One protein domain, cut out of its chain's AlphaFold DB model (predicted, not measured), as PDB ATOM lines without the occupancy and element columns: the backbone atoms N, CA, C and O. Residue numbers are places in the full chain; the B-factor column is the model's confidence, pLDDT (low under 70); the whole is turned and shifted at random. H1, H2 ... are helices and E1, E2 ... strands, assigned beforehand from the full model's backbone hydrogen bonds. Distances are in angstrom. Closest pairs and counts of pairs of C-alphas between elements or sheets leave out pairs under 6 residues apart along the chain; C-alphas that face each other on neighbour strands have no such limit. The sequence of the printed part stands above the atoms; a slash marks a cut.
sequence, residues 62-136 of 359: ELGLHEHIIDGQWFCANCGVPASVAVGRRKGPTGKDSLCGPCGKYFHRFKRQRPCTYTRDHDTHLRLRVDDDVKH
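AT A GLANCE: This is residues 62 to 136 of the 359 residues of an uncharacterized protein of Rhodotorula graminis (strain WP1) (UniProt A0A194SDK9). A small two-stranded hairpin, E1 and E2, has the short helix H1 packed on it, chiefly on E1, while a long first stretch without named elements, residues 62 to 88, loops past the hairpin. The longest helix, H2, is set off to one side at the far end of a long link, and residues 130 to 136 stick out there. The printed part has 75 residues with two named strands and two named helices, in the order E1, E2, H1, H2; the sheet order is E1 - E2, antiparallel. The class is mixed, helices and strands, with under half of the residues in named elements. The whole is compact, with a radius of gyration of the C-alphas of 11.5 A and spans of 32 by 30 by 19 A.

IN THESE COORDINATES: Strand E1 is residues 89 to 92, 9.2 A from first to last C-alpha, and begins at C-alpha 89, (-20.998, -41.349, -40.201). Strand E2 is residues 95 to 100 and measures 12.2 A. Helix H1 is residues 101 to 110, 14.3 A long, and ends at C-alpha 110, (-26.341, -24.604, -41.363). Helix H2 is residues 122 to 135, 20.1 A long, and ends at C-alpha 135, (-6.052, -27.220, -46.802).

HOW THE PARTS SIT: E1 and E2 form a hairpin with a tight link of 2 residues, antiparallel, with 125 degrees between their N-to-C directions. The C-alphas of Lys 91 and Lys 96 face each other at 4.3 A. N 90 and O 99 are within hydrogen-bond range at 2.8 A, and N 92 and O 95 at 3.0 A. H1 follows E2 with no residue between them, a tight link. E1 and H1 have 8 pairs of C-alphas within 8 A, the closest being those of Arg 90 and Gly 104, 5.3 A apart. H2 is apart from E1, from E2 and from H1. In the first stretch, residues 69 to 70 pair with residues 73 to 74, antiparallel, too short to be named strands. In H1 and H2 every O i to N i+4 pair is within hydrogen-bond range.

THE WHOLE: The two C-alphas farthest apart are those of Glu 62 and Val 134, at 34.5 A. The printed part has no cut. The link from H1 to H2, with 11 residues, is long. Residues 130 to 136, of which 130 to 135 belong to H2, stand free. The mean pLDDT of the printed part is 90.7, and residues 62 to 63 are under 70.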
ATOM      1  N   GLU A  62     -37.110 -35.362 -53.073       64.56
ATOM      2  CA  GLU A  62     -37.602 -33.987 -52.859       64.56
ATOM      3  C   GLU A  62     -36.590 -33.127 -52.098       64.56
ATOM      4  O   GLU A  62     -36.557 -31.904 -52.231       64.56
ATOM      5  N   LEU A  63     -35.741 -33.770 -51.297       67.38
ATOM      6  CA  LEU A  63     -34.636 -33.109 -50.625       67.38
ATOM      7  C   LEU A  63     -33.382 -33.039 -51.506       67.38
ATOM      8  O   LEU A  63     -32.403 -32.460 -51.057       67.38
ATOM      9  N   GLY A  64     -33.364 -33.609 -52.715       72.31
ATOM     10  CA  GLY A  64     -32.152 -33.734 -53.535       72.31
ATOM     11  C   GLY A  64     -31.112 -34.675 -52.920       72.31
ATOM     12  O   GLY A  64     -29.912 -34.526 -53.151       72.31
ATOM     13  N   LEU A  65     -31.556 -35.608 -52.073       79.19
ATOM     14  CA  LEU A  65     -30.687 -36.526 -51.354       79.19
ATOM     15  C   LEU A  65     -30.769 -37.925 -51.975       79.19
ATOM     16  O   LEU A  65     -31.848 -38.418 -52.277       79.19
ATOM     17  N   HIS A  66     -29.621 -38.573 -52.142       85.00
ATOM     18  CA  HIS A  66     -29.526 -39.883 -52.783       85.00
ATOM     19  C   HIS A  66     -29.662 -41.013 -51.766       85.00
ATOM     20  O   HIS A  66     -29.393 -40.834 -50.572       85.00
ATOM     21  N   GLU A  67     -30.054 -42.196 -52.238       86.75
ATOM     22  CA  GLU A  67     -30.080 -43.394 -51.406       86.75
ATOM     23  C   GLU A  67     -28.680 -43.674 -50.843       86.75
ATOM     24  O   GLU A  67     -27.665 -43.551 -51.526       86.75
ATOM     25  N   HIS A  68     -28.615 -43.970 -49.546       89.12
ATOM     26  CA  HIS A  68     -27.352 -44.093 -48.813       89.12
ATOM     27  C   HIS A  68     -26.882 -45.542 -48.679       89.12
ATOM     28  O   HIS A  68     -25.782 -45.781 -48.192       89.12
ATOM     29  N   ILE A  69     -27.705 -46.507 -49.084       92.31
ATOM     30  CA  ILE A  69     -27.343 -47.917 -49.184       92.31
ATOM     31  C   ILE A  69     -27.579 -48.292 -50.637       92.31
ATOM     32  O   ILE A  69     -28.720 -48.386 -51.064       92.31
ATOM     33  N   ILE A  70     -26.503 -48.462 -51.395       90.19
ATOM     34  CA  ILE A  70     -26.573 -48.846 -52.802       90.19
ATOM     35  C   ILE A  70     -25.709 -50.089 -52.955       90.19
ATOM     36  O   ILE A  70     -24.568 -50.103 -52.495       90.19
ATOM     37  N   ASP A  71     -26.264 -51.157 -53.524       90.56
ATOM     38  CA  ASP A  71     -25.560 -52.436 -53.705       90.56
ATOM     39  C   ASP A  71     -25.061 -53.046 -52.373       90.56
ATOM     40  O   ASP A  71     -23.998 -53.657 -52.292       90.56
ATOM     41  N   GLY A  72     -25.803 -52.814 -51.282       92.19
ATOM     42  CA  GLY A  72     -25.419 -53.230 -49.926       92.19
ATOM     43  C   GLY A  72     -24.247 -52.443 -49.326       92.19
ATOM     44  O   GLY A  72     -23.878 -52.663 -48.171       92.19
ATOM     45  N   GLN A  73     -23.680 -51.493 -50.068       93.69
ATOM     46  CA  GLN A  73     -22.613 -50.621 -49.608       93.69
ATOM     47  C   GLN A  73     -23.164 -49.262 -49.196       93.69
ATOM     48  O   GLN A  73     -24.103 -48.722 -49.782       93.69
ATOM     49  N   TRP A  74     -22.562 -48.694 -48.156       94.12
ATOM     50  CA  TRP A  74     -22.966 -47.386 -47.670       94.12
ATOM     51  C   TRP A  74     -22.276 -46.266 -48.448       94.12
ATOM     52  O   TRP A  74     -21.048 -46.261 -48.591       94.12
ATOM     53  N   PHE A  75     -23.071 -45.279 -48.847       95.50
ATOM     54  CA  PHE A  75     -22.639 -44.043 -49.479       95.50
ATOM     55  C   PHE A  75     -23.246 -42.846 -48.749       95.50
ATOM     56  O   PHE A  75     -24.380 -42.877 -48.276       95.50
ATOM     57  N   CYS A  76     -22.508 -41.743 -48.675       95.50
ATOM     58  CA  CYS A  76     -23.074 -40.501 -48.165       95.50
ATOM     59  C   CYS A  76     -24.198 -40.013 -49.082       95.50
ATOM     60  O   CYS A  76     -23.964 -39.721 -50.253       95.50
ATOM     61  N   ALA A  77     -25.377 -39.798 -48.514       95.06
ATOM     62  CA  ALA A  77     -26.572 -39.389 -49.239       95.06
ATOM     63  C   ALA A  77     -26.429 -38.021 -49.955       95.06
ATOM     64  O   ALA A  77     -27.150 -37.732 -50.904       95.06
ATOM     65  N   ASN A  78     -25.494 -37.169 -49.507       95.00
ATOM     66  CA  ASN A  78     -25.273 -35.829 -50.070       95.00
ATOM     67  C   ASN A  78     -24.149 -35.768 -51.114       95.00
ATOM     68  O   ASN A  78     -24.295 -35.098 -52.124       95.00
ATOM     69  N   CYS A  79     -23.007 -36.422 -50.870       95.19
ATOM     70  CA  CYS A  79     -21.834 -36.315 -51.754       95.19
ATOM     71  C   CYS A  79     -21.440 -37.625 -52.443       95.19
ATOM     72  O   CYS A  79     -20.560 -37.606 -53.293       95.19
ATOM     73  N   GLY A  80     -22.037 -38.755 -52.060       95.12
ATOM     74  CA  GLY A  80     -21.737 -40.064 -52.640       95.12
ATOM     75  C   GLY A  80     -20.428 -40.696 -52.165       95.12
ATOM     76  O   GLY A  80     -20.008 -41.689 -52.740       95.12
ATOM     77  N   VAL A  81     -19.776 -40.167 -51.116       96.06
ATOM     78  CA  VAL A  81     -18.531 -40.775 -50.608       96.06
ATOM     79  C   VAL A  81     -18.806 -42.189 -50.075       96.06
ATOM     80  O   VAL A  81     -19.717 -42.338 -49.251       96.06
ATOM     81  N   PRO A  82     -18.044 -43.212 -50.505       95.62
ATOM     82  CA  PRO A  82     -18.202 -44.573 -50.007       95.62
ATOM     83  C   PRO A  82     -17.700 -44.716 -48.567       95.62
ATOM     84  O   PRO A  82     -16.879 -43.931 -48.078       95.62
ATOM     85  N   ALA A  83     -18.157 -45.770 -47.892       93.31
ATOM     86  CA  ALA A  83     -17.769 -46.089 -46.518       93.31
ATOM     87  C   ALA A  83     -16.250 -46.201 -46.295       93.31
ATOM     88  O   ALA A  83     -15.784 -45.822 -45.224       93.31
ATOM     89  N   SER A  84     -15.491 -46.683 -47.284       92.06
ATOM     90  CA  SER A  84     -14.032 -46.852 -47.196       92.06
ATOM     91  C   SER A  84     -13.275 -45.526 -47.058       92.06
ATOM     92  O   SER A  84     -12.235 -45.464 -46.405       92.06
ATOM     93  N   VAL A  85     -13.798 -44.449 -47.651       93.62
ATOM     94  CA  VAL A  85     -13.139 -43.131 -47.675       93.62
ATOM     95  C   VAL A  85     -13.694 -42.203 -46.592       93.62
ATOM     96  O   VAL A  85     -13.000 -41.293 -46.132       93.62
ATOM     97  N   ALA A  86     -14.939 -42.420 -46.168       92.19
ATOM     98  CA  ALA A  86     -15.652 -41.522 -45.272       92.19
ATOM     99  C   ALA A  86     -15.046 -41.457 -43.858       92.19
ATOM    100  O   ALA A  86     -14.925 -42.453 -43.150       92.19
ATOM    101  N   VAL A  87     -14.762 -40.237 -43.389       90.00
ATOM    102  CA  VAL A  87     -14.305 -39.977 -42.013       90.00
ATOM    103  C   VAL A  87     -15.515 -39.911 -41.070       90.00
ATOM    104  O   VAL A  87     -15.997 -38.834 -40.705       90.00
ATOM    105  N   GLY A  88     -16.038 -41.088 -40.726       91.88
ATOM    106  CA  GLY A  88     -17.176 -41.271 -39.824       91.88
ATOM    107  C   GLY A  88     -18.545 -40.992 -40.455       91.88
ATOM    108  O   GLY A  88     -18.668 -40.323 -41.489       91.88
ATOM    109  N   ARG A  89     -19.592 -41.500 -39.798       94.44
ATOM    110  CA  ARG A  89     -20.998 -41.349 -40.201       94.44
ATOM    111  C   ARG A  89     -21.745 -40.464 -39.203       94.44
ATOM    112  O   ARG A  89     -21.398 -40.399 -38.026       94.44
ATOM    113  N   ARG A  90     -22.700 -39.676 -39.696       93.69
ATOM    114  CA  ARG A  90     -23.473 -38.700 -38.917       93.69
ATOM    115  C   ARG A  90     -24.941 -38.738 -39.326       93.69
ATOM    116  O   ARG A  90     -25.278 -39.024 -40.475       93.69
ATOM    117  N   LYS A  91     -25.817 -38.376 -38.384       94.31
ATOM    118  CA  LYS A  91     -27.265 -38.294 -38.605       94.31
ATOM    119  C   LYS A  91     -27.603 -37.196 -39.620       94.31
ATOM    120  O   LYS A  91     -27.316 -36.023 -39.388       94.31
ATOM    121  N   GLY A  92     -28.242 -37.580 -40.715       89.50
ATOM    122  CA  GLY A  92     -28.750 -36.659 -41.721       89.50
ATOM    123  C   GLY A  92     -30.248 -36.386 -41.579       89.50
ATOM    124  O   GLY A  92     -30.885 -36.845 -40.626       89.50
ATOM    125  N   PRO A  93     -30.826 -35.635 -42.528       88.25
ATOM    126  CA  PRO A  93     -32.269 -35.398 -42.584       88.25
ATOM    127  C   PRO A  93     -33.069 -36.688 -42.816       88.25
ATOM    128  O   PRO A  93     -34.183 -36.807 -42.318       88.25
ATOM    129  N   THR A  94     -32.486 -37.664 -43.511       83.88
ATOM    130  CA  THR A  94     -33.144 -38.918 -43.907       83.88
ATOM    131  C   THR A  94     -33.021 -40.052 -42.894       83.88
ATOM    132  O   THR A  94     -33.718 -41.051 -43.017       83.88
ATOM    133  N   GLY A  95     -32.172 -39.923 -41.871       84.69
ATOM    134  CA  GLY A  95     -32.006 -40.985 -40.880       84.69
ATOM    135  C   GLY A  95     -30.704 -40.917 -40.094       84.69
ATOM    136  O   GLY A  95     -29.913 -39.977 -40.218       84.69
ATOM    137  N   LYS A  96     -30.496 -41.927 -39.242       85.88
ATOM    138  CA  LYS A  96     -29.195 -42.170 -38.605       85.88
ATOM    139  C   LYS A  96     -28.187 -42.532 -39.700       85.88
ATOM    140  O   LYS A  96     -28.536 -43.239 -40.634       85.88
ATOM    141  N   ASP A  97     -26.978 -41.989 -39.592       91.25
ATOM    142  CA  ASP A  97     -25.835 -42.336 -40.444       91.25
ATOM    143  C   ASP A  97     -26.007 -42.146 -41.951       91.25
ATOM    144  O   ASP A  97     -25.259 -42.731 -42.716       91.25
ATOM    145  N   SER A  98     -26.921 -41.294 -42.416       94.44
ATOM    146  CA  SER A  98     -27.071 -41.058 -43.857       94.44
ATOM    147  C   SER A  98     -26.020 -40.111 -44.452       94.44
ATOM    148  O   SER A  98     -25.899 -40.012 -45.670       94.44
ATOM    149  N   LEU A  99     -25.226 -39.416 -43.626       95.75
ATOM    150  CA  LEU A  99     -24.213 -38.460 -44.086       95.75
ATOM    151  C   LEU A  99     -22.813 -38.809 -43.576       95.75
ATOM    152  O   LEU A  99     -22.643 -39.270 -42.451       95.75
ATOM    153  N   CYS A 100     -21.787 -38.500 -44.370       95.69
ATOM    154  CA  CYS A 100     -20.396 -38.543 -43.915       95.69
ATOM    155  C   CYS A 100     -20.084 -37.410 -42.923       95.69
ATOM    156  O   CYS A 100     -20.832 -36.434 -42.810       95.69
ATOM    157  N   GLY A 101     -18.943 -37.499 -42.235       94.19
ATOM    158  CA  GLY A 101     -18.461 -36.485 -41.293       94.19
ATOM    159  C   GLY A 101     -18.564 -35.034 -41.801       94.19
ATOM    160  O   GLY A 101     -19.228 -34.224 -41.142       94.19
ATOM    161  N   PRO A 102     -17.970 -34.686 -42.960       94.56
ATOM    162  CA  PRO A 102     -18.029 -33.333 -43.523       94.56
ATOM    163  C   PRO A 102     -19.451 -32.853 -43.848       94.56
ATOM    164  O   PRO A 102     -19.850 -31.764 -43.421       94.56
ATOM    165  N   CYS A 103     -20.244 -33.669 -44.552       95.19
ATOM    166  CA  CYS A 103     -21.611 -33.312 -44.941       95.19
ATOM    167  C   CYS A 103     -22.530 -33.184 -43.720       95.19
ATOM    168  O   CYS A 103     -23.272 -32.211 -43.602       95.19
ATOM    169  N   GLY A 104     -22.425 -34.107 -42.762       95.00
ATOM    170  CA  GLY A 104     -23.187 -34.060 -41.518       95.00
ATOM    171  C   GLY A 104     -22.824 -32.851 -40.655       95.00
ATOM    172  O   GLY A 104     -23.710 -32.181 -40.126       95.00
ATOM    173  N   LYS A 105     -21.531 -32.507 -40.543       94.88
ATOM    174  CA  LYS A 105     -21.088 -31.309 -39.805       94.88
ATOM    175  C   LYS A 105     -21.656 -30.031 -40.424       94.88
ATOM    176  O   LYS A 105     -22.149 -29.172 -39.692       94.88
ATOM    177  N   TYR A 106     -21.624 -29.922 -41.753       95.69
ATOM    178  CA  TYR A 106     -22.216 -28.794 -42.472       95.69
ATOM    179  C   TYR A 106     -23.729 -28.717 -42.232       95.69
ATOM    180  O   TYR A 106     -24.237 -27.672 -41.822       95.69
ATOM    181  N   PHE A 107     -24.435 -29.841 -42.382       95.44
ATOM    182  CA  PHE A 107     -25.876 -29.915 -42.164       95.44
ATOM    183  C   PHE A 107     -26.275 -29.522 -40.738       95.44
ATOM    184  O   PHE A 107     -27.173 -28.706 -40.543       95.44
ATOM    185  N   HIS A 108     -25.586 -30.018 -39.708       93.88
ATOM    186  CA  HIS A 108     -25.913 -29.648 -38.331       93.88
ATOM    187  C   HIS A 108     -25.648 -28.173 -38.021       93.88
ATOM    188  O   HIS A 108     -26.395 -27.608 -37.214       93.88
ATOM    189  N   ARG A 109     -24.641 -27.563 -38.662       95.50
ATOM    190  CA  ARG A 109     -24.296 -26.145 -38.500       95.50
ATOM    191  C   ARG A 109     -25.271 -25.221 -39.229       95.50
ATOM    192  O   ARG A 109     -25.727 -24.254 -38.630       95.50
ATOM    193  N   PHE A 110     -25.593 -25.515 -40.486       94.56
ATOM    194  CA  PHE A 110     -26.341 -24.604 -41.363       94.56
ATOM    195  C   PHE A 110     -27.792 -25.022 -41.621       94.56
ATOM    196  O   PHE A 110     -28.529 -24.275 -42.251       94.56
ATOM    197  N   LYS A 111     -28.205 -26.205 -41.148       92.62
ATOM    198  CA  LYS A 111     -29.537 -26.800 -41.373       92.62
ATOM    199  C   LYS A 111     -29.924 -26.905 -42.853       92.62
ATOM    200  O   LYS A 111     -31.102 -26.903 -43.185       92.62
ATOM    201  N   ARG A 112     -28.923 -27.026 -43.727       92.56
ATOM    202  CA  ARG A 112     -29.054 -27.198 -45.177       92.56
ATOM    203  C   ARG A 112     -27.948 -28.109 -45.698       92.56
ATOM    204  O   ARG A 112     -26.950 -28.324 -45.006       92.56
ATOM    205  N   GLN A 113     -28.134 -28.643 -46.894       91.38
ATOM    206  CA  GLN A 113     -27.163 -29.526 -47.531       91.38
ATOM    207  C   GLN A 113     -25.860 -28.804 -47.856       91.38
ATOM    208  O   GLN A 113     -25.842 -27.594 -48.095       91.38
ATOM    209  N   ARG A 114     -24.753 -29.550 -47.817       93.56
ATOM    210  CA  ARG A 114     -23.459 -29.011 -48.225       93.56
ATOM    211  C   ARG A 114     -23.466 -28.899 -49.747       93.56
ATOM    212  O   ARG A 114     -23.753 -29.913 -50.381       93.56
ATOM    213  N   PRO A 115     -23.111 -27.740 -50.323       93.62
ATOM    214  CA  PRO A 115     -22.921 -27.639 -51.761       93.62
ATOM    215  C   PRO A 115     -21.744 -28.534 -52.161       93.62
ATOM    216  O   PRO A 115     -20.601 -28.285 -51.775       93.62
ATOM    217  N   CYS A 116     -22.039 -29.622 -52.862       91.94
ATOM    218  CA  CYS A 116     -21.057 -30.518 -53.452       91.94
ATOM    219  C   CYS A 116     -21.674 -31.247 -54.639       91.94
ATOM    220  O   CYS A 116     -22.875 -31.507 -54.651       91.94
ATOM    221  N   THR A 117     -20.836 -31.620 -55.598       92.38
ATOM    222  CA  THR A 117     -21.229 -32.528 -56.672       92.38
ATOM    223  C   THR A 117     -21.340 -33.937 -56.101       92.38
ATOM    224  O   THR A 117     -20.422 -34.406 -55.424       92.38
ATOM    225  N   TYR A 118     -22.476 -34.593 -56.325       93.62
ATOM    226  CA  TYR A 118     -22.641 -35.996 -55.969       93.62
ATOM    227  C   TYR A 118     -21.871 -36.857 -56.972       93.62
ATOM    228  O   TYR A 118     -22.054 -36.739 -58.183       93.62
ATOM    229  N   THR A 119     -20.992 -37.719 -56.476       93.44
ATOM    230  CA  THR A 119     -20.205 -38.637 -57.308       93.44
ATOM    231  C   THR A 119     -19.989 -39.915 -56.511       93.44
ATOM    232  O   THR A 119     -19.726 -39.834 -55.316       93.44
ATOM    233  N   ARG A 120     -20.117 -41.098 -57.122       93.44
ATOM    234  CA  ARG A 120     -19.882 -42.389 -56.435       93.44
ATOM    235  C   ARG A 120     -18.448 -42.901 -56.592       93.44
ATOM    236  O   ARG A 120     -18.063 -43.852 -55.917       93.44
ATOM    237  N   ASP A 121     -17.656 -42.257 -57.446       92.56
ATOM    238  CA  ASP A 121     -16.292 -42.671 -57.760       92.56
ATOM    239  C   ASP A 121     -15.371 -42.559 -56.546       92.56
ATOM    240  O   ASP A 121     -15.147 -41.480 -55.990       92.56
ATOM    241  N   HIS A 122     -14.795 -43.695 -56.159       90.31
ATOM    242  CA  HIS A 122     -13.877 -43.798 -55.029       90.31
ATOM    243  C   HIS A 122     -12.659 -42.875 -55.182       90.31
ATOM    244  O   HIS A 122     -12.269 -42.192 -54.234       90.31
ATOM    245  N   ASP A 123     -12.088 -42.818 -56.387       91.50
ATOM    246  CA  ASP A 123     -10.867 -42.062 -56.673       91.50
ATOM    247  C   ASP A 123     -11.069 -40.543 -56.551       91.50
ATOM    248  O   ASP A 123     -10.258 -39.841 -55.944       91.50
ATOM    249  N   THR A 124     -12.213 -40.035 -57.017       91.75
ATOM    250  CA  THR A 124     -12.583 -38.618 -56.883       91.75
ATOM    251  C   THR A 124     -12.646 -38.200 -55.414       91.75
ATOM    252  O   THR A 124     -12.122 -37.149 -55.038       91.75
ATOM    253  N   HIS A 125     -13.224 -39.040 -54.551       92.00
ATOM    254  CA  HIS A 125     -13.292 -38.759 -53.113       92.00
ATOM    255  C   HIS A 125     -11.944 -38.882 -52.407       92.00
ATOM    256  O   HIS A 125     -11.701 -38.140 -51.455       92.00
ATOM    257  N   LEU A 126     -11.058 -39.772 -52.861       91.88
ATOM    258  CA  LEU A 126      -9.690 -39.844 -52.345       91.88
ATOM    259  C   LEU A 126      -8.919 -38.555 -52.637       91.88
ATOM    260  O   LEU A 126      -8.313 -37.999 -51.723       91.88
ATOM    261  N   ARG A 127      -8.987 -38.048 -53.874       91.06
ATOM    262  CA  ARG A 127      -8.327 -36.788 -54.257       91.06
ATOM    263  C   ARG A 127      -8.858 -35.609 -53.446       91.06
ATOM    264  O   ARG A 127      -8.075 -34.897 -52.827       91.06
ATOM    265  N   LEU A 128     -10.184 -35.479 -53.340       89.25
ATOM    266  CA  LEU A 128     -10.814 -34.435 -52.524       89.25
ATOM    267  C   LEU A 128     -10.418 -34.526 -51.047       89.25
ATOM    268  O   LEU A 128     -10.218 -33.500 -50.403       89.25
ATOM    269  N   ARG A 129     -10.286 -35.742 -50.504       87.00
ATOM    270  CA  ARG A 129      -9.835 -35.945 -49.125       87.00
ATOM    271  C   ARG A 129      -8.394 -35.485 -48.932       87.00
ATOM    272  O   ARG A 129      -8.119 -34.825 -47.937       87.00
ATOM    273  N   VAL A 130      -7.497 -35.817 -49.861       89.00
ATOM    274  CA  VAL A 130      -6.107 -35.345 -49.819       89.00
ATOM    275  C   VAL A 130      -6.067 -33.817 -49.886       89.00
ATOM    276  O   VAL A 130      -5.399 -33.198 -49.065       89.00
ATOM    277  N   ASP A 131      -6.844 -33.203 -50.781       87.69
ATOM    278  CA  ASP A 131      -6.930 -31.742 -50.889       87.69
ATOM    279  C   ASP A 131      -7.470 -31.083 -49.609       87.69
ATOM    280  O   ASP A 131      -6.960 -30.044 -49.181       87.69
ATOM    281  N   ASP A 132      -8.495 -31.669 -48.985       85.75
ATOM    282  CA  ASP A 132      -9.044 -31.199 -47.710       85.75
ATOM    283  C   ASP A 132      -8.033 -31.374 -46.565       85.75
ATOM    284  O   ASP A 132      -7.894 -30.470 -45.741       85.75
ATOM    285  N   ASP A 133      -7.292 -32.484 -46.521       85.25
ATOM    286  CA  ASP A 133      -6.242 -32.727 -45.524       85.25
ATOM    287  C   ASP A 133      -5.061 -31.748 -45.696       85.25
ATOM    288  O   ASP A 133      -4.467 -31.325 -44.704       85.25
ATOM    289  N   VAL A 134      -4.749 -31.326 -46.929       86.81
ATOM    290  CA  VAL A 134      -3.734 -30.293 -47.217       86.81
ATOM    291  C   VAL A 134      -4.221 -28.897 -46.814       86.81
ATOM    292  O   VAL A 134      -3.474 -28.137 -46.200       86.81
ATOM    293  N   LYS A 135      -5.473 -28.541 -47.127       86.50
ATOM    294  CA  LYS A 135      -6.052 -27.220 -46.802       86.50
ATOM    295  C   LYS A 135      -6.385 -27.065 -45.322       86.50
ATOM    296  O   LYS A 135      -6.330 -25.965 -44.769       86.50
ATOM    297  N   HIS A 136      -6.779 -28.157 -44.683       80.25
ATOM    298  CA  HIS A 136      -7.224 -28.203 -43.299       80.25
ATOM    299  C   HIS A 136      -6.489 -29.317 -42.554       80.25
ATOM    300  O   HIS A 136      -7.124 -30.279 -42.105       80.25
TER     301      HIS A 136